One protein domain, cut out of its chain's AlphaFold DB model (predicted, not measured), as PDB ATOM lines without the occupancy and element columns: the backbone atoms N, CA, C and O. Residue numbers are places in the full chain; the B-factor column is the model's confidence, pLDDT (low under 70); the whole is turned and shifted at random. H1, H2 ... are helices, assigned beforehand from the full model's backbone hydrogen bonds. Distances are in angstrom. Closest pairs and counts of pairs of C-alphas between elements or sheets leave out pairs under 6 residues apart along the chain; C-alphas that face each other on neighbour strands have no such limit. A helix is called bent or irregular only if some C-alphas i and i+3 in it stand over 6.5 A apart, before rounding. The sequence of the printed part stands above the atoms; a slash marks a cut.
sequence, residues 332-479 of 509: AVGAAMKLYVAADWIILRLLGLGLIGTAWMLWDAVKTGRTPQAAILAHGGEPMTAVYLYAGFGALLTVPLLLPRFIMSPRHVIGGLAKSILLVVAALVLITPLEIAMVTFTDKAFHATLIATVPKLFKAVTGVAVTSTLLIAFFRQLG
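AT A GLANCE: This is residues 332 to 479 of the 509 residues of an uncharacterized protein of Jannaschia rubra (UniProt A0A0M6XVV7). A long helix, H1, with H3 at its side, crosses slantwise over a second pair, bent H5 and long H6; short H2 folds back at H1's end. The printed part has 148 residues with six named helices, H1 to H6, and no named strand: all helix, compact, radius of gyration of the C-alphas 17.0 A, spans 55 by 34 by 20 A.

IN THESE COORDINATES: Find C-alpha 332 at (227.555, 212.172, 361.118); H1, residues 332 to 367, runs 52.1 A. Next come H2, 371 to 377, H3, 383 to 398, and H4, 405 to 408. H5, 413 to 441, one helix by its hydrogen bonds, is bent, C-alphas 429 and 432 being 6.6 A apart; its arms are H5a, 413 to 429, and H5b, 432 to 441. H6, residues 444 to 477, is irregular, with C-alphas 445 and 448 7.5 A apart; it ends at C-alpha 477 at (236.274, 209.679, 342.995).

HOW THE PARTS SIT: H5a touches H6, opposite ways at a shallow tilt of 9 degrees; the closest C-alphas, Ser 420 and Val 466, are 5.0 A apart. H1 touches H3, closest C-alphas Gly 352 and Gly 394, 3.9 A. Every O i to N i+4 pair is within hydrogen-bond range in H1, H2, H3, H5a and H5b, and 26 of 30 in H6; H4 is too short.

THE WHOLE: The printed part has no cut and no long link; 36 residues are under pLDDT 70, among them 400 to 407.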
ATOM      1  N   ALA A 332     227.739 213.606 361.321       59.81
ATOM      2  CA  ALA A 332     227.555 212.172 361.118       59.81
ATOM      3  C   ALA A 332     228.463 211.574 360.022       59.81
ATOM      4  O   ALA A 332     228.963 210.461 360.181       59.81
ATOM      5  N   VAL A 333     228.745 212.307 358.936       59.59
ATOM      6  CA  VAL A 333     229.569 211.802 357.817       59.59
ATOM      7  C   VAL A 333     231.043 211.701 358.219       59.59
ATOM      8  O   VAL A 333     231.730 210.741 357.865       59.59
ATOM      9  N   GLY A 334     231.532 212.664 359.007       61.38
ATOM     10  CA  GLY A 334     232.898 212.652 359.534       61.38
ATOM     11  C   GLY A 334     233.136 211.489 360.500       61.38
ATOM     12  O   GLY A 334     234.158 210.807 360.402       61.38
ATOM     13  N   ALA A 335     232.179 211.225 361.394       66.31
ATOM     14  CA  ALA A 335     232.233 210.093 362.318       66.31
ATOM     15  C   ALA A 335     232.194 208.741 361.582       66.31
ATOM     16  O   ALA A 335     233.046 207.887 361.832       66.31
ATOM     17  N   ALA A 336     231.287 208.578 360.611       66.06
ATOM     18  CA  ALA A 336     231.180 207.361 359.807       66.06
ATOM     19  C   ALA A 336     232.463 207.067 359.008       66.06
ATOM     20  O   ALA A 336     232.929 205.930 358.965       66.06
ATOM     21  N   MET A 337     233.097 208.098 358.437       67.00
ATOM     22  CA  MET A 337     234.359 207.936 357.707       67.00
ATOM     23  C   MET A 337     235.517 207.523 358.632       67.00
ATOM     24  O   MET A 337     236.356 206.716 358.232       67.00
ATOM     25  N   LYS A 338     235.576 208.037 359.869       68.50
ATOM     26  CA  LYS A 338     236.579 207.599 360.858       68.50
ATOM     27  C   LYS A 338     236.366 206.146 361.270       68.50
ATOM     28  O   LYS A 338     237.337 205.394 361.314       68.50
ATOM     29  N   LEU A 339     235.115 205.763 361.532       74.31
ATOM     30  CA  LEU A 339     234.754 204.390 361.876       74.31
ATOM     31  C   LEU A 339     235.136 203.429 360.745       74.31
ATOM     32  O   LEU A 339     235.760 202.407 361.003       74.31
ATOM     33  N   TYR A 340     234.850 203.799 359.492       75.44
ATOM     34  CA  TYR A 340     235.269 203.022 358.329       75.44
ATOM     35  C   TYR A 340     236.788 202.849 358.273       75.44
ATOM     36  O   TYR A 340     237.259 201.727 358.138       75.44
ATOM     37  N   VAL A 341     237.562 203.933 358.400       73.75
ATOM     38  CA  VAL A 341     239.033 203.847 358.353       73.75
ATOM     39  C   VAL A 341     239.570 202.962 359.481       73.75
ATOM     40  O   VAL A 341     240.483 202.175 359.248       73.75
ATOM     41  N   ALA A 342     238.998 203.056 360.683       76.62
ATOM     42  CA  ALA A 342     239.373 202.197 361.800       76.62
ATOM     43  C   ALA A 342     239.035 200.721 361.528       76.62
ATOM     44  O   ALA A 342     239.906 199.865 361.670       76.62
ATOM     45  N   ALA A 343     237.810 200.427 361.087       77.31
ATOM     46  CA  ALA A 343     237.361 199.073 360.762       77.31
ATOM     47  C   ALA A 343     238.198 198.449 359.638       77.31
ATOM     48  O   ALA A 343     238.641 197.311 359.741       77.31
ATOM     49  N   ASP A 344     238.491 199.223 358.600       80.44
ATOM     50  CA  ASP A 344     239.324 198.827 357.472       80.44
ATOM     51  C   ASP A 344     240.760 198.468 357.901       80.44
ATOM     52  O   ASP A 344     241.320 197.466 357.455       80.44
ATOM     53  N   TRP A 345     241.347 199.229 358.830       82.06
ATOM     54  CA  TRP A 345     242.661 198.901 359.387       82.06
ATOM     55  C   TRP A 345     242.624 197.660 360.271       82.06
ATOM     56  O   TRP A 345     243.557 196.862 360.229       82.06
ATOM     57  N   ILE A 346     241.571 197.498 361.072       83.25
ATOM     58  CA  ILE A 346     241.380 196.311 361.908       83.25
ATOM     59  C   ILE A 346     241.279 195.069 361.021       83.25
ATOM     60  O   ILE A 346     241.980 194.097 361.274       83.25
ATOM     61  N   ILE A 347     240.492 195.118 359.945       84.44
ATOM     62  CA  ILE A 347     240.331 193.997 359.010       84.44
ATOM     63  C   ILE A 347     241.670 193.627 358.365       84.44
ATOM     64  O   ILE A 347     242.042 192.457 358.378       84.44
ATOM     65  N   LEU A 348     242.436 194.605 357.865       83.88
ATOM     66  CA  LEU A 348     243.771 194.342 357.309       83.88
ATOM     67  C   LEU A 348     244.699 193.682 358.333       83.88
ATOM     68  O   LEU A 348     245.411 192.740 357.995       83.88
ATOM     69  N   ARG A 349     244.661 194.137 359.590       85.31
ATOM     70  CA  ARG A 349     245.464 193.548 360.666       85.31
ATOM     71  C   ARG A 349     245.047 192.129 360.998       85.31
ATOM     72  O   ARG A 349     245.916 191.286 361.155       85.31
ATOM     73  N   LEU A 350     243.749 191.865 361.091       85.38
ATOM     74  CA  LEU A 350     243.233 190.529 361.373       85.38
ATOM     75  C   LEU A 350     243.591 189.551 360.251       85.38
ATOM     76  O   LEU A 350     244.029 188.443 360.538       85.38
ATOM     77  N   LEU A 351     243.490 189.975 358.988       84.44
ATOM     78  CA  LEU A 351     243.938 189.171 357.846       84.44
ATOM     79  C   LEU A 351     245.455 188.950 357.874       84.44
ATOM     80  O   LEU A 351     245.920 187.838 357.646       84.44
ATOM     81  N   GLY A 352     246.233 189.985 358.197       84.75
ATOM     82  CA  GLY A 352     247.682 189.875 358.335       84.75
ATOM     83  C   GLY A 352     248.108 188.909 359.440       84.75
ATOM     84  O   GLY A 352     248.934 188.032 359.202       84.75
ATOM     85  N   LEU A 353     247.497 189.020 360.621       87.38
ATOM     86  CA  LEU A 353     247.711 188.106 361.742       87.38
ATOM     87  C   LEU A 353     247.273 186.684 361.398       87.38
ATOM     88  O   LEU A 353     247.970 185.740 361.754       87.38
ATOM     89  N   GLY A 354     246.169 186.534 360.664       85.62
ATOM     90  CA  GLY A 354     245.736 185.250 360.129       85.62
ATOM     91  C   GLY A 354     246.823 184.607 359.272       85.62
ATOM     92  O   GLY A 354     247.160 183.452 359.497       85.62
ATOM     93  N   LEU A 355     247.425 185.358 358.339       85.12
ATOM     94  CA  LEU A 355     248.492 184.832 357.479       85.12
ATOM     95  C   LEU A 355     249.748 184.477 358.285       85.12
ATOM     96  O   LEU A 355     250.356 183.441 358.039       85.12
ATOM     97  N   ILE A 356     250.114 185.279 359.288       84.88
ATOM     98  CA  ILE A 356     251.213 184.933 360.206       84.88
ATOM     99  C   ILE A 356     250.890 183.635 360.965       84.88
ATOM    100  O   ILE A 356     251.756 182.772 361.099       84.88
ATOM    101  N   GLY A 357     249.643 183.462 361.413       85.19
ATOM    102  CA  GLY A 357     249.164 182.228 362.034       85.19
ATOM    103  C   GLY A 357     249.271 181.024 361.097       85.19
ATOM    104  O   GLY A 357     249.796 179.988 361.495       85.19
ATOM    105  N   THR A 358     248.874 181.174 359.830       85.12
ATOM    106  CA  THR A 358     249.043 180.143 358.795       85.12
ATOM    107  C   THR A 358     250.511 179.787 358.585       85.12
ATOM    108  O   THR A 358     250.847 178.608 358.500       85.12
ATOM    109  N   ALA A 359     251.397 180.787 358.543       83.50
ATOM    110  CA  ALA A 359     252.836 180.573 358.426       83.50
ATOM    111  C   ALA A 359     253.373 179.741 359.598       83.50
ATOM    112  O   ALA A 359     254.153 178.817 359.391       83.50
ATOM    113  N   TRP A 360     252.922 180.045 360.817       87.94
ATOM    114  CA  TRP A 360     253.300 179.307 362.017       87.94
ATOM    115  C   TRP A 360     252.777 177.864 362.003       87.94
ATOM    116  O   TRP A 360     253.554 176.943 362.241       87.94
ATOM    117  N   MET A 361     251.502 177.649 361.656       84.12
ATOM    118  CA  MET A 361     250.919 176.303 361.544       84.12
ATOM    119  C   MET A 361     251.641 175.458 360.493       84.12
ATOM    120  O   MET A 361     251.899 174.274 360.707       84.12
ATOM    121  N   LEU A 362     251.986 176.065 359.358       83.56
ATOM    122  CA  LEU A 362     252.710 175.393 358.290       83.56
ATOM    123  C   LEU A 362     254.152 175.071 358.699       83.56
ATOM    124  O   LEU A 362     254.616 173.960 358.458       83.56
ATOM    125  N   TRP A 363     254.841 175.999 359.365       84.62
ATOM    126  CA  TRP A 363     256.171 175.758 359.923       84.62
ATOM    127  C   TRP A 363     256.166 174.605 360.935       84.62
ATOM    128  O   TRP A 363     257.029 173.730 360.875       84.62
ATOM    129  N   ASP A 364     255.177 174.566 361.832       85.69
ATOM    130  CA  ASP A 364     255.019 173.479 362.803       85.69
ATOM    131  C   ASP A 364     254.749 172.131 362.116       85.69
ATOM    132  O   ASP A 364     255.388 171.128 362.440       85.69
ATOM    133  N   ALA A 365     253.883 172.107 361.097       82.62
ATOM    134  CA  ALA A 365     253.605 170.908 360.309       82.62
ATOM    135  C   ALA A 365     254.852 170.384 359.573       82.62
ATOM    136  O   ALA A 365     255.067 169.173 359.522       82.62
ATOM    137  N   VAL A 366     255.700 171.277 359.046       82.44
ATOM    138  CA  VAL A 366     256.987 170.907 358.430       82.44
ATOM    139  C   VAL A 366     257.945 170.349 359.479       82.44
ATOM    140  O   VAL A 366     258.498 169.268 359.290       82.44
ATOM    141  N   LYS A 367     258.105 171.044 360.610       85.38
ATOM    142  CA  LYS A 367     259.032 170.648 361.680       85.38
ATOM    143  C   LYS A 367     258.663 169.302 362.310       85.38
ATOM    144  O   LYS A 367     259.547 168.538 362.683       85.38
ATOM    145  N   THR A 368     257.370 169.013 362.432       84.94
ATOM    146  CA  THR A 368     256.851 167.768 363.019       84.94
ATOM    147  C   THR A 368     256.683 166.634 362.003       84.94
ATOM    148  O   THR A 368     256.222 165.556 362.371       84.94
ATOM    149  N   GLY A 369     257.045 166.845 360.732       80.75
ATOM    150  CA  GLY A 369     256.969 165.818 359.691       80.75
ATOM    151  C   GLY A 369     255.549 165.487 359.214       80.75
ATOM    152  O   GLY A 369     255.337 164.449 358.589       80.75
ATOM    153  N   ARG A 370     254.554 166.350 359.467       81.12
ATOM    154  CA  ARG A 370     253.159 166.167 359.022       81.12
ATOM    155  C   ARG A 370     252.986 166.588 357.561       81.12
ATOM    156  O   ARG A 370     252.281 167.550 357.245       81.12
ATOM    157  N   THR A 371     253.616 165.841 356.656       76.56
ATOM    158  CA  THR A 371     253.676 166.147 355.214       76.56
ATOM    159  C   THR A 371     252.313 166.354 354.531       76.56
ATOM    160  O   THR A 371     252.227 167.286 353.728       76.56
ATOM    161  N   PRO A 372     251.215 165.629 354.855       77.81
ATOM    162  CA  PRO A 372     249.928 165.852 354.188       77.81
ATOM    163  C   PRO A 372     249.289 167.184 354.598       77.81
ATOM    164  O   PRO A 372     248.764 167.912 353.760       77.81
ATOM    165  N   GLN A 373     249.370 167.539 355.884       76.81
ATOM    166  CA  GLN A 373     248.846 168.809 356.396       76.81
ATOM    167  C   GLN A 373     249.663 169.990 355.869       76.81
ATOM    168  O   GLN A 373     249.087 171.004 355.480       76.81
ATOM    169  N   ALA A 374     250.989 169.836 355.794       77.69
ATOM    170  CA  ALA A 374     251.872 170.837 355.210       77.69
ATOM    171  C   ALA A 374     251.567 171.077 353.720       77.69
ATOM    172  O   ALA A 374     251.499 172.224 353.291       77.69
ATOM    173  N   ALA A 375     251.309 170.019 352.943       74.81
ATOM    174  CA  ALA A 375     250.942 170.141 351.530       74.81
ATOM    175  C   ALA A 375     249.585 170.840 351.327       74.81
ATOM    176  O   ALA A 375     249.451 171.677 350.434       74.81
ATOM    177  N   ILE A 376     248.591 170.542 352.175       77.12
ATOM    178  CA  ILE A 376     247.273 171.201 352.143       77.12
ATOM    179  C   ILE A 376     247.409 172.693 352.469       77.12
ATOM    180  O   ILE A 376     246.887 173.536 351.740       77.12
ATOM    181  N   LEU A 377     248.144 173.024 353.535       78.56
ATOM    182  CA  LEU A 377     248.393 174.402 353.961       78.56
ATOM    183  C   LEU A 377     249.238 175.196 352.957       78.56
ATOM    184  O   LEU A 377     249.083 176.406 352.876       78.56
ATOM    185  N   ALA A 378     250.105 174.535 352.188       74.75
ATOM    186  CA  ALA A 378     250.889 175.150 351.117       74.75
ATOM    187  C   ALA A 378     250.151 175.200 349.763       74.75
ATOM    188  O   ALA A 378     250.746 175.594 348.760       74.75
ATOM    189  N   HIS A 379     248.880 174.776 349.709       73.38
ATOM    190  CA  HIS A 379     248.079 174.641 348.484       73.38
ATOM    191  C   HIS A 379     248.786 173.849 347.367       73.38
ATOM    192  O   HIS A 379     248.738 174.224 346.196       73.38
ATOM    193  N   GLY A 380     249.470 172.761 347.729       68.56
ATOM    194  CA  GLY A 380     250.233 171.924 346.795       68.56
ATOM    195  C   GLY A 380     251.587 172.503 346.366       68.56
ATOM    196  O   GLY A 380     252.296 171.866 345.591       68.56
ATOM    197  N   GLY A 381     251.959 173.686 346.863       70.00
ATOM    198  CA  GLY A 381     253.288 174.265 346.690       70.00
ATOM    199  C   GLY A 381     254.315 173.736 347.693       70.00
ATOM    200  O   GLY A 381     254.017 172.944 348.587       70.00
ATOM    201  N   GLU A 382     255.549 174.219 347.564       73.75
ATOM    202  CA  GLU A 382     256.626 173.918 348.507       73.75
ATOM    203  C   GLU A 382     256.322 174.523 349.900       73.75
ATOM    204  O   GLU A 382     256.165 175.747 350.012       73.75
ATOM    205  N   PRO A 383     256.275 173.713 350.979       75.25
ATOM    206  CA  PRO A 383     255.844 174.163 352.305       75.25
ATOM    207  C   PRO A 383     256.645 175.333 352.875       75.25
ATOM    208  O   PRO A 383     256.074 176.313 353.345       75.25
ATOM    209  N   MET A 384     257.974 175.273 352.794       76.81
ATOM    210  CA  MET A 384     258.844 176.319 353.342       76.81
ATOM    211  C   MET A 384     258.679 177.653 352.612       76.81
ATOM    212  O   MET A 384     258.660 178.715 353.232       76.81
ATOM    213  N   THR A 385     258.473 177.601 351.301       64.00
ATOM    214  CA  THR A 385     258.200 178.783 350.484       64.00
ATOM    215  C   THR A 385     256.863 179.424 350.867       64.00
ATOM    216  O   THR A 385     256.779 180.647 351.018       64.00
ATOM    217  N   ALA A 386     255.830 178.616 351.110       69.88
ATOM    218  CA  ALA A 386     254.542 179.105 351.590       69.88
ATOM    219  C   ALA A 386     254.638 179.734 352.998       69.88
ATOM    220  O   ALA A 386     254.024 180.778 353.221       69.88
ATOM    221  N   VAL A 387     255.481 179.213 353.905       71.06
ATOM    222  CA  VAL A 387     255.756 179.859 355.209       71.06
ATOM    223  C   VAL A 387     256.254 181.291 355.012       71.06
ATOM    224  O   VAL A 387     255.698 182.220 355.601       71.06
ATOM    225  N   TYR A 388     257.268 181.495 354.165       67.31
ATOM    226  CA  TYR A 388     257.825 182.830 353.929       67.31
ATOM    227  C   TYR A 388     256.819 183.781 353.279       67.31
ATOM    228  O   TYR A 388     256.757 184.954 353.653       67.31
ATOM    229  N   LEU A 389     256.002 183.289 352.344       67.06
ATOM    230  CA  LEU A 389     254.951 184.085 351.712       67.06
ATOM    231  C   LEU A 389     253.899 184.528 352.728       67.06
ATOM    232  O   LEU A 389     253.601 185.719 352.825       67.06
ATOM    233  N   TYR A 390     253.369 183.600 353.520       78.25
ATOM    234  CA  TYR A 390     252.365 183.915 354.529       78.25
ATOM    235  C   TYR A 390     252.917 184.841 355.617       78.25
ATOM    236  O   TYR A 390     252.256 185.816 355.974       78.25
ATOM    237  N   ALA A 391     254.154 184.629 356.073       70.06
ATOM    238  CA  ALA A 391     254.802 185.505 357.045       70.06
ATOM    239  C   ALA A 391     255.070 186.909 356.475       70.06
ATOM    240  O   ALA A 391     254.774 187.909 357.131       70.06
ATOM    241  N   GLY A 392     255.585 187.004 355.246       68.88
ATOM    242  CA  GLY A 392     255.913 188.271 354.591       68.88
ATOM    243  C   GLY A 392     254.678 189.115 354.276       68.88
ATOM    244  O   GLY A 392     254.594 190.278 354.682       68.88
ATOM    245  N   PHE A 393     253.680 188.528 353.606       74.19
ATOM    246  CA  PHE A 393     252.410 189.210 353.335       74.19
ATOM    247  C   PHE A 393     251.629 189.481 354.624       74.19
ATOM    248  O   PHE A 393     251.040 190.554 354.770       74.19
ATOM    249  N   GLY A 394     251.678 188.559 355.585       78.06
ATOM    250  CA  GLY A 394     251.072 188.726 356.898       78.06
ATOM    251  C   GLY A 394     251.645 189.914 357.665       78.06
ATOM    252  O   GLY A 394     250.888 190.773 358.120       78.06
ATOM    253  N   ALA A 395     252.971 190.052 357.731       73.00
ATOM    254  CA  ALA A 395     253.633 191.198 358.359       73.00
ATOM    255  C   ALA A 395     253.271 192.524 357.669       73.00
ATOM    256  O   ALA A 395     252.975 193.523 358.333       73.00
ATOM    257  N   LEU A 396     253.224 192.522 356.335       72.38
ATOM    258  CA  LEU A 396     252.898 193.699 355.533       72.38
ATOM    259  C   LEU A 396     251.443 194.164 355.736       72.38
ATOM    260  O   LEU A 396     251.190 195.365 355.819       72.38
ATOM    261  N   LEU A 397     250.494 193.233 355.874       77.44
ATOM    262  CA  LEU A 397     249.089 193.534 356.183       77.44
ATOM    263  C   LEU A 397     248.874 193.932 357.656       77.44
ATOM    264  O   LEU A 397     248.082 194.833 357.946       77.44
ATOM    265  N   THR A 398     249.616 193.315 358.583       83.19
ATOM    266  CA  THR A 398     249.549 193.595 360.032       83.19
ATOM    267  C   THR A 398     250.042 194.998 360.374       83.19
ATOM    268  O   THR A 398     249.593 195.618 361.343       83.19
ATOM    269  N   VAL A 399     250.927 195.554 359.548       76.81
ATOM    270  CA  VAL A 399     251.389 196.935 359.675       76.81
ATOM    271  C   VAL A 399     250.899 197.735 358.466       76.81
ATOM    272  O   VAL A 399     251.657 197.940 357.520       76.81
ATOM    273  N   PRO A 400     249.667 198.294 358.500       66.25
ATOM    274  CA  PRO A 400     249.114 199.064 357.382       66.25
ATOM    275  C   PRO A 400     249.978 200.247 356.927       66.25
ATOM    276  O   PRO A 400     249.784 200.772 355.837       66.25
ATOM    277  N   LEU A 401     250.931 200.683 357.756       67.12
ATOM    278  CA  LEU A 401     251.893 201.733 357.431       67.12
ATOM    279  C   LEU A 401     252.948 201.299 356.396       67.12
ATOM    280  O   LEU A 401     253.539 202.162 355.746       67.12
ATOM    281  N   LEU A 402     253.185 199.988 356.261       62.41
ATOM    282  CA  LEU A 402     254.056 199.392 355.244       62.41
ATOM    283  C   LEU A 402     253.338 199.244 353.895       62.41
ATOM    284  O   LEU A 402     253.995 199.182 352.857       62.41
ATOM    285  N   LEU A 403     251.998 199.239 353.888       67.06
ATOM    286  CA  LEU A 403     251.219 199.193 352.656       67.06
ATOM    287  C   LEU A 403     251.345 200.508 351.870       67.06
ATOM    288  O   LEU A 403     251.264 201.606 352.436       67.06
ATOM    289  N   PRO A 404     251.437 200.436 350.533       66.75
ATOM    290  CA  PRO A 404     251.336 201.611 349.689       66.75
ATOM    291  C   PRO A 404     250.036 202.382 349.932       66.75
ATOM    292  O   PRO A 404     248.954 201.811 350.092       66.75
ATOM    293  N   ARG A 405     250.105 203.715 349.867       66.44
ATOM    294  CA  ARG A 405     248.951 204.585 350.156       66.44
ATOM    295  C   ARG A 405     247.715 204.328 349.305       66.44
ATOM    296  O   ARG A 405     246.610 204.597 349.768       66.44
ATOM    297  N   PHE A 406     247.899 203.885 348.066       68.62
ATOM    298  CA  PHE A 406     246.785 203.617 347.163       68.62
ATOM    299  C   PHE A 406     245.976 202.384 347.597       68.62
ATOM    300  O   PHE A 406     244.788 202.336 347.302       68.62
ATOM    301  N   ILE A 407     246.595 201.456 348.341       69.62
ATOM    302  CA  ILE A 407     245.945 200.290 348.957       69.62
ATOM    303  C   ILE A 407     245.408 200.664 350.339       69.62
ATOM    304  O   ILE A 407     244.260 200.391 350.665       69.62
ATOM    305  N   MET A 408     246.220 201.345 351.151       70.00
ATOM    306  CA  MET A 408     245.849 201.727 352.515       70.00
ATOM    307  C   MET A 408     244.635 202.670 352.541       70.00
ATOM    308  O   MET A 408     243.697 202.471 353.305       70.00
ATOM    309  N   SER A 409     244.628 203.694 351.685       72.25
ATOM    310  CA  SER A 409     243.547 204.678 351.589       72.25
ATOM    311  C   SER A 409     243.221 204.960 350.119       72.25
ATOM    312  O   SER A 409     243.684 205.974 349.572       72.25
ATOM    313  N   PRO A 410     242.448 204.091 349.450       69.44
ATOM    314  CA  PRO A 410     242.130 204.284 348.048       69.44
ATOM    315  C   PRO A 410     241.362 205.597 347.855       69.44
ATOM    316  O   PRO A 410     240.408 205.920 348.570       69.44
ATOM    317  N   ARG A 411     241.859 206.405 346.915       69.50
ATOM    318  CA  ARG A 411     241.239 207.667 346.465       69.50
ATOM    319  C   ARG A 411     240.582 207.538 345.095       69.50
ATOM    320  O   ARG A 411     239.846 208.425 344.689       69.50
ATOM    321  N   HIS A 412     240.895 206.452 344.400       72.19
ATOM    322  CA  HIS A 412     240.466 206.150 343.045       72.19
ATOM    323  C   HIS A 412     239.928 204.725 343.027       72.19
ATOM    324  O   HIS A 412     240.422 203.879 343.782       72.19
ATOM    325  N   VAL A 413     238.981 204.453 342.133       69.12
ATOM    326  CA  VAL A 413     238.368 203.130 341.953       69.12
ATOM    327  C   VAL A 413     239.425 202.055 341.702       69.12
ATOM    328  O   VAL A 413     239.355 201.000 342.317       69.12
ATOM    329  N   ILE A 414     240.473 202.347 340.922       67.12
ATOM    330  CA  ILE A 414     241.581 201.405 340.662       67.12
ATOM    331  C   ILE A 414     242.304 201.008 341.960       67.12
ATOM    332  O   ILE A 414     242.608 199.838 342.172       67.12
ATOM    333  N   GLY A 415     242.552 201.964 342.861       68.62
ATOM    334  CA  GLY A 415     243.154 201.663 344.163       68.62
ATOM    335  C   GLY A 415     242.217 200.841 345.051       68.62
ATOM    336  O   GLY A 415     242.664 199.934 345.749       68.62
ATOM    337  N   GLY A 416     240.912 201.130 344.988       70.19
ATOM    338  CA  GLY A 416     239.883 200.349 345.676       70.19
ATOM    339  C   GLY A 416     239.806 198.914 345.153       70.19
ATOM    340  O   GLY A 416     239.718 197.983 345.948       70.19
ATOM    341  N   LEU A 417     239.929 198.731 343.837       64.69
ATOM    342  CA  LEU A 417     239.977 197.430 343.175       64.69
ATOM    343  C   LEU A 417     241.218 196.641 343.593       64.69
ATOM    344  O   LEU A 417     241.090 195.503 344.030       64.69
ATOM    345  N   ALA A 418     242.402 197.257 343.546       67.62
ATOM    346  CA  ALA A 418     243.646 196.614 343.966       67.62
ATOM    347  C   ALA A 418     243.579 196.129 345.424       67.62
ATOM    348  O   ALA A 418     243.962 195.001 345.727       67.62
ATOM    349  N   LYS A 419     243.034 196.954 346.328       81.06
ATOM    350  CA  LYS A 419     242.814 196.556 347.723       81.06
ATOM    351  C   LYS A 419     241.788 195.431 347.848       81.06
ATOM    352  O   LYS A 419     241.989 194.511 348.626       81.06
ATOM    353  N   SER A 420     240.705 195.498 347.086       73.25
ATOM    354  CA  SER A 420     239.660 194.473 347.107       73.25
ATOM    355  C   SER A 420     240.199 193.115 346.669       73.25
ATOM    356  O   SER A 420     239.949 192.127 347.347       73.25
ATOM    357  N   ILE A 421     241.009 193.075 345.607       67.88
ATOM    358  CA  ILE A 421     241.704 191.860 345.166       67.88
ATOM    359  C   ILE A 421     242.592 191.327 346.292       67.88
ATOM    360  O   ILE A 421     242.516 190.148 346.619       67.88
ATOM    361  N   LEU A 422     243.380 192.197 346.932       75.31
ATOM    362  CA  LEU A 422     244.234 191.811 348.056       75.31
ATOM    363  C   LEU A 422     243.429 191.196 349.215       75.31
ATOM    364  O   LEU A 422     243.828 190.164 349.745       75.31
ATOM    365  N   LEU A 423     242.292 191.799 349.584       77.31
ATOM    366  CA  LEU A 423     241.407 191.291 350.639       77.31
ATOM    367  C   LEU A 423     240.784 189.939 350.267       77.31
ATOM    368  O   LEU A 423     240.755 189.039 351.101       77.31
ATOM    369  N   VAL A 424     240.321 189.778 349.023       72.81
ATOM    370  CA  VAL A 424     239.738 188.518 348.534       72.81
ATOM    371  C   VAL A 424     240.782 187.406 348.515       72.81
ATOM    372  O   VAL A 424     240.511 186.322 349.017       72.81
ATOM    373  N   VAL A 425     241.977 187.671 347.981       67.81
ATOM    374  CA  VAL A 425     243.065 186.683 347.926       67.81
ATOM    375  C   VAL A 425     243.493 186.277 349.334       67.81
ATOM    376  O   VAL A 425     243.568 185.086 349.620       67.81
ATOM    377  N   ALA A 426     243.700 187.244 350.236       74.69
ATOM    378  CA  ALA A 426     244.040 186.953 351.627       74.69
ATOM    379  C   ALA A 426     242.952 186.112 352.312       74.69
ATOM    380  O   ALA A 426     243.264 185.153 353.012       74.69
ATOM    381  N   ALA A 427     241.677 186.426 352.080       76.31
ATOM    382  CA  ALA A 427     240.577 185.657 352.640       76.31
ATOM    383  C   ALA A 427     240.495 184.234 352.065       76.31
ATOM    384  O   ALA A 427     240.315 183.287 352.821       76.31
ATOM    385  N   LEU A 428     240.665 184.056 350.753       74.88
ATOM    386  CA  LEU A 428     240.656 182.729 350.130       74.88
ATOM    387  C   LEU A 428     241.743 181.825 350.715       74.88
ATOM    388  O   LEU A 428     241.456 180.687 351.079       74.88
ATOM    389  N   VAL A 429     242.953 182.362 350.872       75.56
ATOM    390  CA  VAL A 429     244.088 181.654 351.477       75.56
ATOM    391  C   VAL A 429     243.821 181.293 352.940       75.56
ATOM    392  O   VAL A 429     244.266 180.252 353.407       75.56
ATOM    393  N   LEU A 430     243.081 182.125 353.678       80.31
ATOM    394  CA  LEU A 430     242.832 181.913 355.105       80.31
ATOM    395  C   LEU A 430     241.739 180.893 355.425       80.31
ATOM    396  O   LEU A 430     241.682 180.442 356.562       80.31
ATOM    397  N   ILE A 431     240.897 180.497 354.469       78.50
ATOM    398  CA  ILE A 431     239.799 179.549 354.733       78.50
ATOM    399  C   ILE A 431     240.337 178.174 355.150       78.50
ATOM    400  O   ILE A 431     239.937 177.643 356.183       78.50
ATOM    401  N   THR A 432     241.273 177.622 354.379       79.50
ATOM    402  CA  THR A 432     241.873 176.302 354.628       79.50
ATOM    403  C   THR A 432     242.559 176.185 355.999       79.50
ATOM    404  O   THR A 432     242.241 175.254 356.742       79.50
ATOM    405  N   PRO A 433     243.454 177.106 356.409       80.19
ATOM    406  CA  PRO A 433     244.049 177.055 357.742       80.19
ATOM    407  C   PRO A 433     243.026 177.265 358.859       80.19
ATOM    408  O   PRO A 433     243.203 176.701 359.934       80.19
ATOM    409  N   LEU A 434     241.938 178.009 358.621       82.50
ATOM    410  CA  LEU A 434     240.859 178.159 359.599       82.50
ATOM    411  C   LEU A 434     240.175 176.821 359.895       82.50
ATOM    412  O   LEU A 434     239.934 176.495 361.053       82.50
ATOM    413  N   GLU A 435     239.882 176.036 358.857       81.62
ATOM    414  CA  GLU A 435     239.279 174.705 358.990       81.62
ATOM    415  C   GLU A 435     240.182 173.756 359.775       81.62
ATOM    416  O   GLU A 435     239.730 173.103 360.719       81.62
ATOM    417  N   ILE A 436     241.479 173.757 359.461       79.50
ATOM    418  CA  ILE A 436     242.474 172.962 360.187       79.50
ATOM    419  C   ILE A 436     242.571 173.428 361.644       79.50
ATOM    420  O   ILE A 436     242.581 172.599 362.553       79.50
ATOM    421  N   ALA A 437     242.589 174.738 361.891       79.25
ATOM    422  CA  ALA A 437     242.648 175.293 363.238       79.25
ATOM    423  C   ALA A 437     241.414 174.905 364.073       79.25
ATOM    424  O   ALA A 437     241.566 174.533 365.232       79.25
ATOM    425  N   MET A 438     240.211 174.912 363.491       81.50
ATOM    426  CA  MET A 438     238.985 174.483 364.180       81.50
ATOM    427  C   MET A 438     239.035 172.999 364.569       81.50
ATOM    428  O   MET A 438     238.702 172.632 365.694       81.50
ATOM    429  N   VAL A 439     239.508 172.127 363.683       81.38
ATOM    430  CA  VAL A 439     239.642 170.702 364.027       81.38
ATOM    431  C   VAL A 439     240.735 170.479 365.082       81.38
ATOM    432  O   VAL A 439     240.611 169.583 365.915       81.38
ATOM    433  N   THR A 440     241.787 171.301 365.074       78.81
ATOM    434  CA  THR A 440     242.978 171.110 365.919       78.81
ATOM    435  C   THR A 440     242.843 171.722 367.317       78.81
ATOM    436  O   THR A 440     243.339 171.140 368.278       78.81
ATOM    437  N   PHE A 441     242.194 172.883 367.452       79.50
ATOM    438  CA  PHE A 441     242.204 173.682 368.688       79.50
ATOM    439  C   PHE A 441     240.853 173.773 369.408       79.50
ATOM    440  O   PHE A 441     240.797 174.333 370.503       79.50
ATOM    441  N   THR A 442     239.769 173.241 368.837       82.50
ATOM    442  CA  THR A 442     238.448 173.216 369.491       82.50
ATOM    443  C   THR A 442     237.997 171.805 369.842       82.50
ATOM    444  O   THR A 442     238.441 170.830 369.240       82.50
ATOM    445  N   ASP A 443     237.105 171.693 370.828       83.69
ATOM    446  CA  ASP A 443     236.517 170.416 371.235       83.69
ATOM    447  C   ASP A 443     235.617 169.841 370.123       83.69
ATOM    448  O   ASP A 443     234.917 170.580 369.420       83.69
ATOM    449  N   LYS A 444     235.617 168.510 369.987       85.06
ATOM    450  CA  LYS A 444     234.891 167.748 368.961       85.06
ATOM    451  C   LYS A 444     233.399 168.063 368.946       85.06
ATOM    452  O   LYS A 444     232.796 168.080 367.876       85.06
ATOM    453  N   ALA A 445     232.821 168.369 370.110       84.50
ATOM    454  CA  ALA A 445     231.416 168.749 370.241       84.50
ATOM    455  C   ALA A 445     231.035 169.976 369.386       84.50
ATOM    456  O   ALA A 445     229.899 170.076 368.929       84.50
ATOM    457  N   PHE A 446     231.982 170.885 369.118       84.12
ATOM    458  CA  PHE A 446     231.734 172.121 368.371       84.12
ATOM    459  C   PHE A 446     232.206 172.073 366.911       84.12
ATOM    460  O   PHE A 446     231.920 173.004 366.155       84.12
ATOM    461  N   HIS A 447     232.898 171.009 366.481       84.69
ATOM    462  CA  HIS A 447     233.509 170.928 365.144       84.69
ATOM    463  C   HIS A 447     232.490 171.124 364.023       84.69
ATOM    464  O   HIS A 447     232.690 171.979 363.163       84.69
ATOM    465  N   ALA A 448     231.373 170.391 364.053       80.62
ATOM    466  CA  ALA A 448     230.356 170.453 363.002       80.62
ATOM    467  C   ALA A 448     229.779 171.869 362.839       80.62
ATOM    468  O   ALA A 448     229.659 172.382 361.723       80.62
ATOM    469  N   THR A 449     229.474 172.536 363.955       84.94
ATOM    470  CA  THR A 449     228.923 173.893 363.952       84.94
ATOM    471  C   THR A 449     229.956 174.917 363.494       84.94
ATOM    472  O   THR A 449     229.636 175.790 362.684       84.94
ATOM    473  N   LEU A 450     231.201 174.815 363.968       81.19
ATOM    474  CA  LEU A 450     232.269 175.758 363.635       81.19
ATOM    475  C   LEU A 450     232.680 175.645 362.160       81.19
ATOM    476  O   LEU A 450     232.703 176.659 361.461       81.19
ATOM    477  N   ILE A 451     232.876 174.425 361.655       81.12
ATOM    478  CA  ILE A 451     233.210 174.165 360.246       81.12
ATOM    479  C   ILE A 451     232.102 174.674 359.314       81.12
ATOM    480  O   ILE A 451     232.387 175.251 358.267       81.12
ATOM    481  N   ALA A 452     230.828 174.543 359.699       80.19
ATOM    482  CA  ALA A 452     229.718 175.030 358.883       80.19
ATOM    483  C   ALA A 452     229.546 176.561 358.916       80.19
ATOM    484  O   ALA A 452     229.107 177.154 357.924       80.19
ATOM    485  N   THR A 453     229.844 177.204 360.050       80.62
ATOM    486  CA  THR A 453     229.443 178.599 360.318       80.62
ATOM    487  C   THR A 453     230.586 179.590 360.127       80.62
ATOM    488  O   THR A 453     230.395 180.634 359.499       80.62
ATOM    489  N   VAL A 454     231.785 179.274 360.620       79.19
ATOM    490  CA  VAL A 454     232.913 180.218 360.645       79.19
ATOM    491  C   VAL A 454     233.377 180.599 359.231       79.19
ATOM    492  O   VAL A 454     233.491 181.800 358.973       79.19
ATOM    493  N   PRO A 455     233.550 179.672 358.261       78.12
ATOM    494  CA  PRO A 455     233.928 180.050 356.898       78.12
ATOM    495  C   PRO A 455     232.884 180.945 356.216       78.12
ATOM    496  O   PRO A 455     233.241 181.852 355.463       78.12
ATOM    497  N   LYS A 456     231.588 180.734 356.491       76.56
ATOM    498  CA  LYS A 456     230.501 181.573 355.954       76.56
ATOM    499  C   LYS A 456     230.555 182.982 356.534       76.56
ATOM    500  O   LYS A 456     230.466 183.952 355.783       76.56
ATOM    501  N   LEU A 457     230.751 183.096 357.847       74.44
ATOM    502  CA  LEU A 457     230.857 184.380 358.533       74.44
ATOM    503  C   LEU A 457     232.102 185.150 358.077       74.44
ATOM    504  O   LEU A 457     232.019 186.337 357.770       74.44
ATOM    505  N   PHE A 458     233.232 184.462 357.920       78.94
ATOM    506  CA  PHE A 458     234.465 185.044 357.401       78.94
ATOM    507  C   PHE A 458     234.316 185.555 355.956       78.94
ATOM    508  O   PHE A 458     234.714 186.684 355.649       78.94
ATOM    509  N   LYS A 459     233.667 184.776 355.076       77.38
ATOM    510  CA  LYS A 459     233.316 185.211 353.711       77.38
ATOM    511  C   LYS A 459     232.388 186.426 353.720       77.38
ATOM    512  O   LYS A 459     232.616 187.354 352.949       77.38
ATOM    513  N   ALA A 460     231.386 186.457 354.600       73.81
ATOM    514  CA  ALA A 460     230.456 187.580 354.717       73.81
ATOM    515  C   ALA A 460     231.161 188.870 355.165       73.81
ATOM    516  O   ALA A 460     231.010 189.907 354.520       73.81
ATOM    517  N   VAL A 461     231.992 188.805 356.213       75.69
ATOM    518  CA  VAL A 461     232.777 189.953 356.701       75.69
ATOM    519  C   VAL A 461     233.731 190.463 355.619       75.69
ATOM    520  O   VAL A 461     233.802 191.668 355.373       75.69
ATOM    521  N   THR A 462     234.413 189.554 354.917       74.44
ATOM    522  CA  THR A 462     235.294 189.914 353.795       74.44
ATOM    523  C   THR A 462     234.506 190.560 352.655       74.44
ATOM    524  O   THR A 462     234.929 191.583 352.122       74.44
ATOM    525  N   GLY A 463     233.338 190.012 352.307       70.19
ATOM    526  CA  GLY A 463     232.446 190.573 351.293       70.19
ATOM    527  C   GLY A 463     232.036 192.006 351.624       70.19
ATOM    528  O   GLY A 463     232.210 192.903 350.801       70.19
ATOM    529  N   VAL A 464     231.603 192.258 352.863       76.00
ATOM    530  CA  VAL A 464     231.276 193.610 353.343       76.00
ATOM    531  C   VAL A 464     232.484 194.545 353.242       76.00
ATOM    532  O   VAL A 464     232.339 195.686 352.797       76.00
ATOM    533  N   ALA A 465     233.684 194.078 353.600       77.44
ATOM    534  CA  ALA A 465     234.914 194.866 353.518       77.44
ATOM    535  C   ALA A 465     235.267 195.257 352.073       77.44
ATOM    536  O   ALA A 465     235.594 196.417 351.796       77.44
ATOM    537  N   VAL A 466     235.157 194.309 351.139       76.81
ATOM    538  CA  VAL A 466     235.399 194.509 349.704       76.81
ATOM    539  C   VAL A 466     234.402 195.510 349.122       76.81
ATOM    540  O   VAL A 466     234.805 196.524 348.545       76.81
ATOM    541  N   THR A 467     233.106 195.290 349.343       75.44
ATOM    542  CA  THR A 467     232.048 196.174 348.837       75.44
ATOM    543  C   THR A 467     232.184 197.585 349.409       75.44
ATOM    544  O   THR A 467     232.113 198.562 348.663       75.44
ATOM    545  N   SER A 468     232.482 197.711 350.707       74.69
ATOM    546  CA  SER A 468     232.710 199.009 351.357       74.69
ATOM    547  C   SER A 468     233.913 199.744 350.764       74.69
ATOM    548  O   SER A 468     233.851 200.948 350.517       74.69
ATOM    549  N   THR A 469     235.002 199.024 350.482       78.19
ATOM    550  CA  THR A 469     236.217 199.594 349.884       78.19
ATOM    551  C   THR A 469     235.955 200.156 348.490       78.19
ATOM    552  O   THR A 469     236.391 201.270 348.184       78.19
ATOM    553  N   LEU A 470     235.225 199.417 347.651       72.69
ATOM    554  CA  LEU A 470     234.867 199.853 346.303       72.69
ATOM    555  C   LEU A 470     233.906 201.041 346.328       72.69
ATOM    556  O   LEU A 470     234.178 202.047 345.673       72.69
ATOM    557  N   LEU A 471     232.835 200.967 347.125       73.19
ATOM    558  CA  LEU A 471     231.855 202.047 347.251       73.19
ATOM    559  C   LEU A 471     232.508 203.342 347.739       73.19
ATOM    560  O   LEU A 471     232.286 204.405 347.166       73.19
ATOM    561  N   ILE A 472     233.374 203.274 348.750       74.75
ATOM    562  CA  ILE A 472     234.036 204.467 349.292       74.75
ATOM    563  C   ILE A 472     235.068 205.028 348.315       74.75
ATOM    564  O   ILE A 472     235.181 206.250 348.185       74.75
ATOM    565  N   ALA A 473     235.798 204.176 347.592       72.25
ATOM    566  CA  ALA A 473     236.680 204.629 346.520       72.25
ATOM    567  C   ALA A 473     235.890 205.324 345.395       72.25
ATOM    568  O   ALA A 473     236.323 206.369 344.906       72.25
ATOM    569  N   PHE A 474     234.717 204.793 345.042       68.81
ATOM    570  CA  PHE A 474     233.811 205.360 344.044       68.81
ATOM    571  C   PHE A 474     233.244 206.716 344.489       68.81
ATOM    572  O   PHE A 474     233.399 207.711 343.783       68.81
ATOM    573  N   PHE A 475     232.701 206.811 345.708       69.00
ATOM    574  CA  PHE A 475     232.190 208.071 346.259       69.00
ATOM    575  C   PHE A 475     233.276 209.145 346.415       69.00
ATOM    576  O   PHE A 475     233.008 210.332 346.222       69.00
ATOM    577  N   ARG A 476     234.517 208.752 346.734       68.31
ATOM    578  CA  ARG A 476     235.659 209.681 346.776       68.31
ATOM    579  C   ARG A 476     236.042 210.178 345.387       68.31
ATOM    580  O   ARG A 476     236.396 211.346 345.252       68.31
ATOM    581  N   GLN A 477     235.973 209.314 344.377       67.44
ATOM    582  CA  GLN A 477     236.274 209.679 342.995       67.44
ATOM    583  C   GLN A 477     235.209 210.604 342.396       67.44
ATOM    584  O   GLN A 477     235.564 211.523 341.664       67.44
ATOM    585  N   LEU A 478     233.935 210.419 342.754       63.00
ATOM    586  CA  LEU A 478     232.837 211.298 342.338       63.00
ATOM    587  C   LEU A 478     232.867 212.692 342.993       63.00
ATOM    588  O   LEU A 478     232.025 213.522 342.680       63.00
ATOM    589  N   GLY A 479     233.804 212.971 343.907       57.06
ATOM    590  CA  GLY A 479     233.936 214.284 344.552       57.06
ATOM    591  C   GLY A 479     232.834 214.625 345.566       57.06
ATOM    592  O   GLY A 479     232.902 215.676 346.197       57.06
TER     593      GLY A 479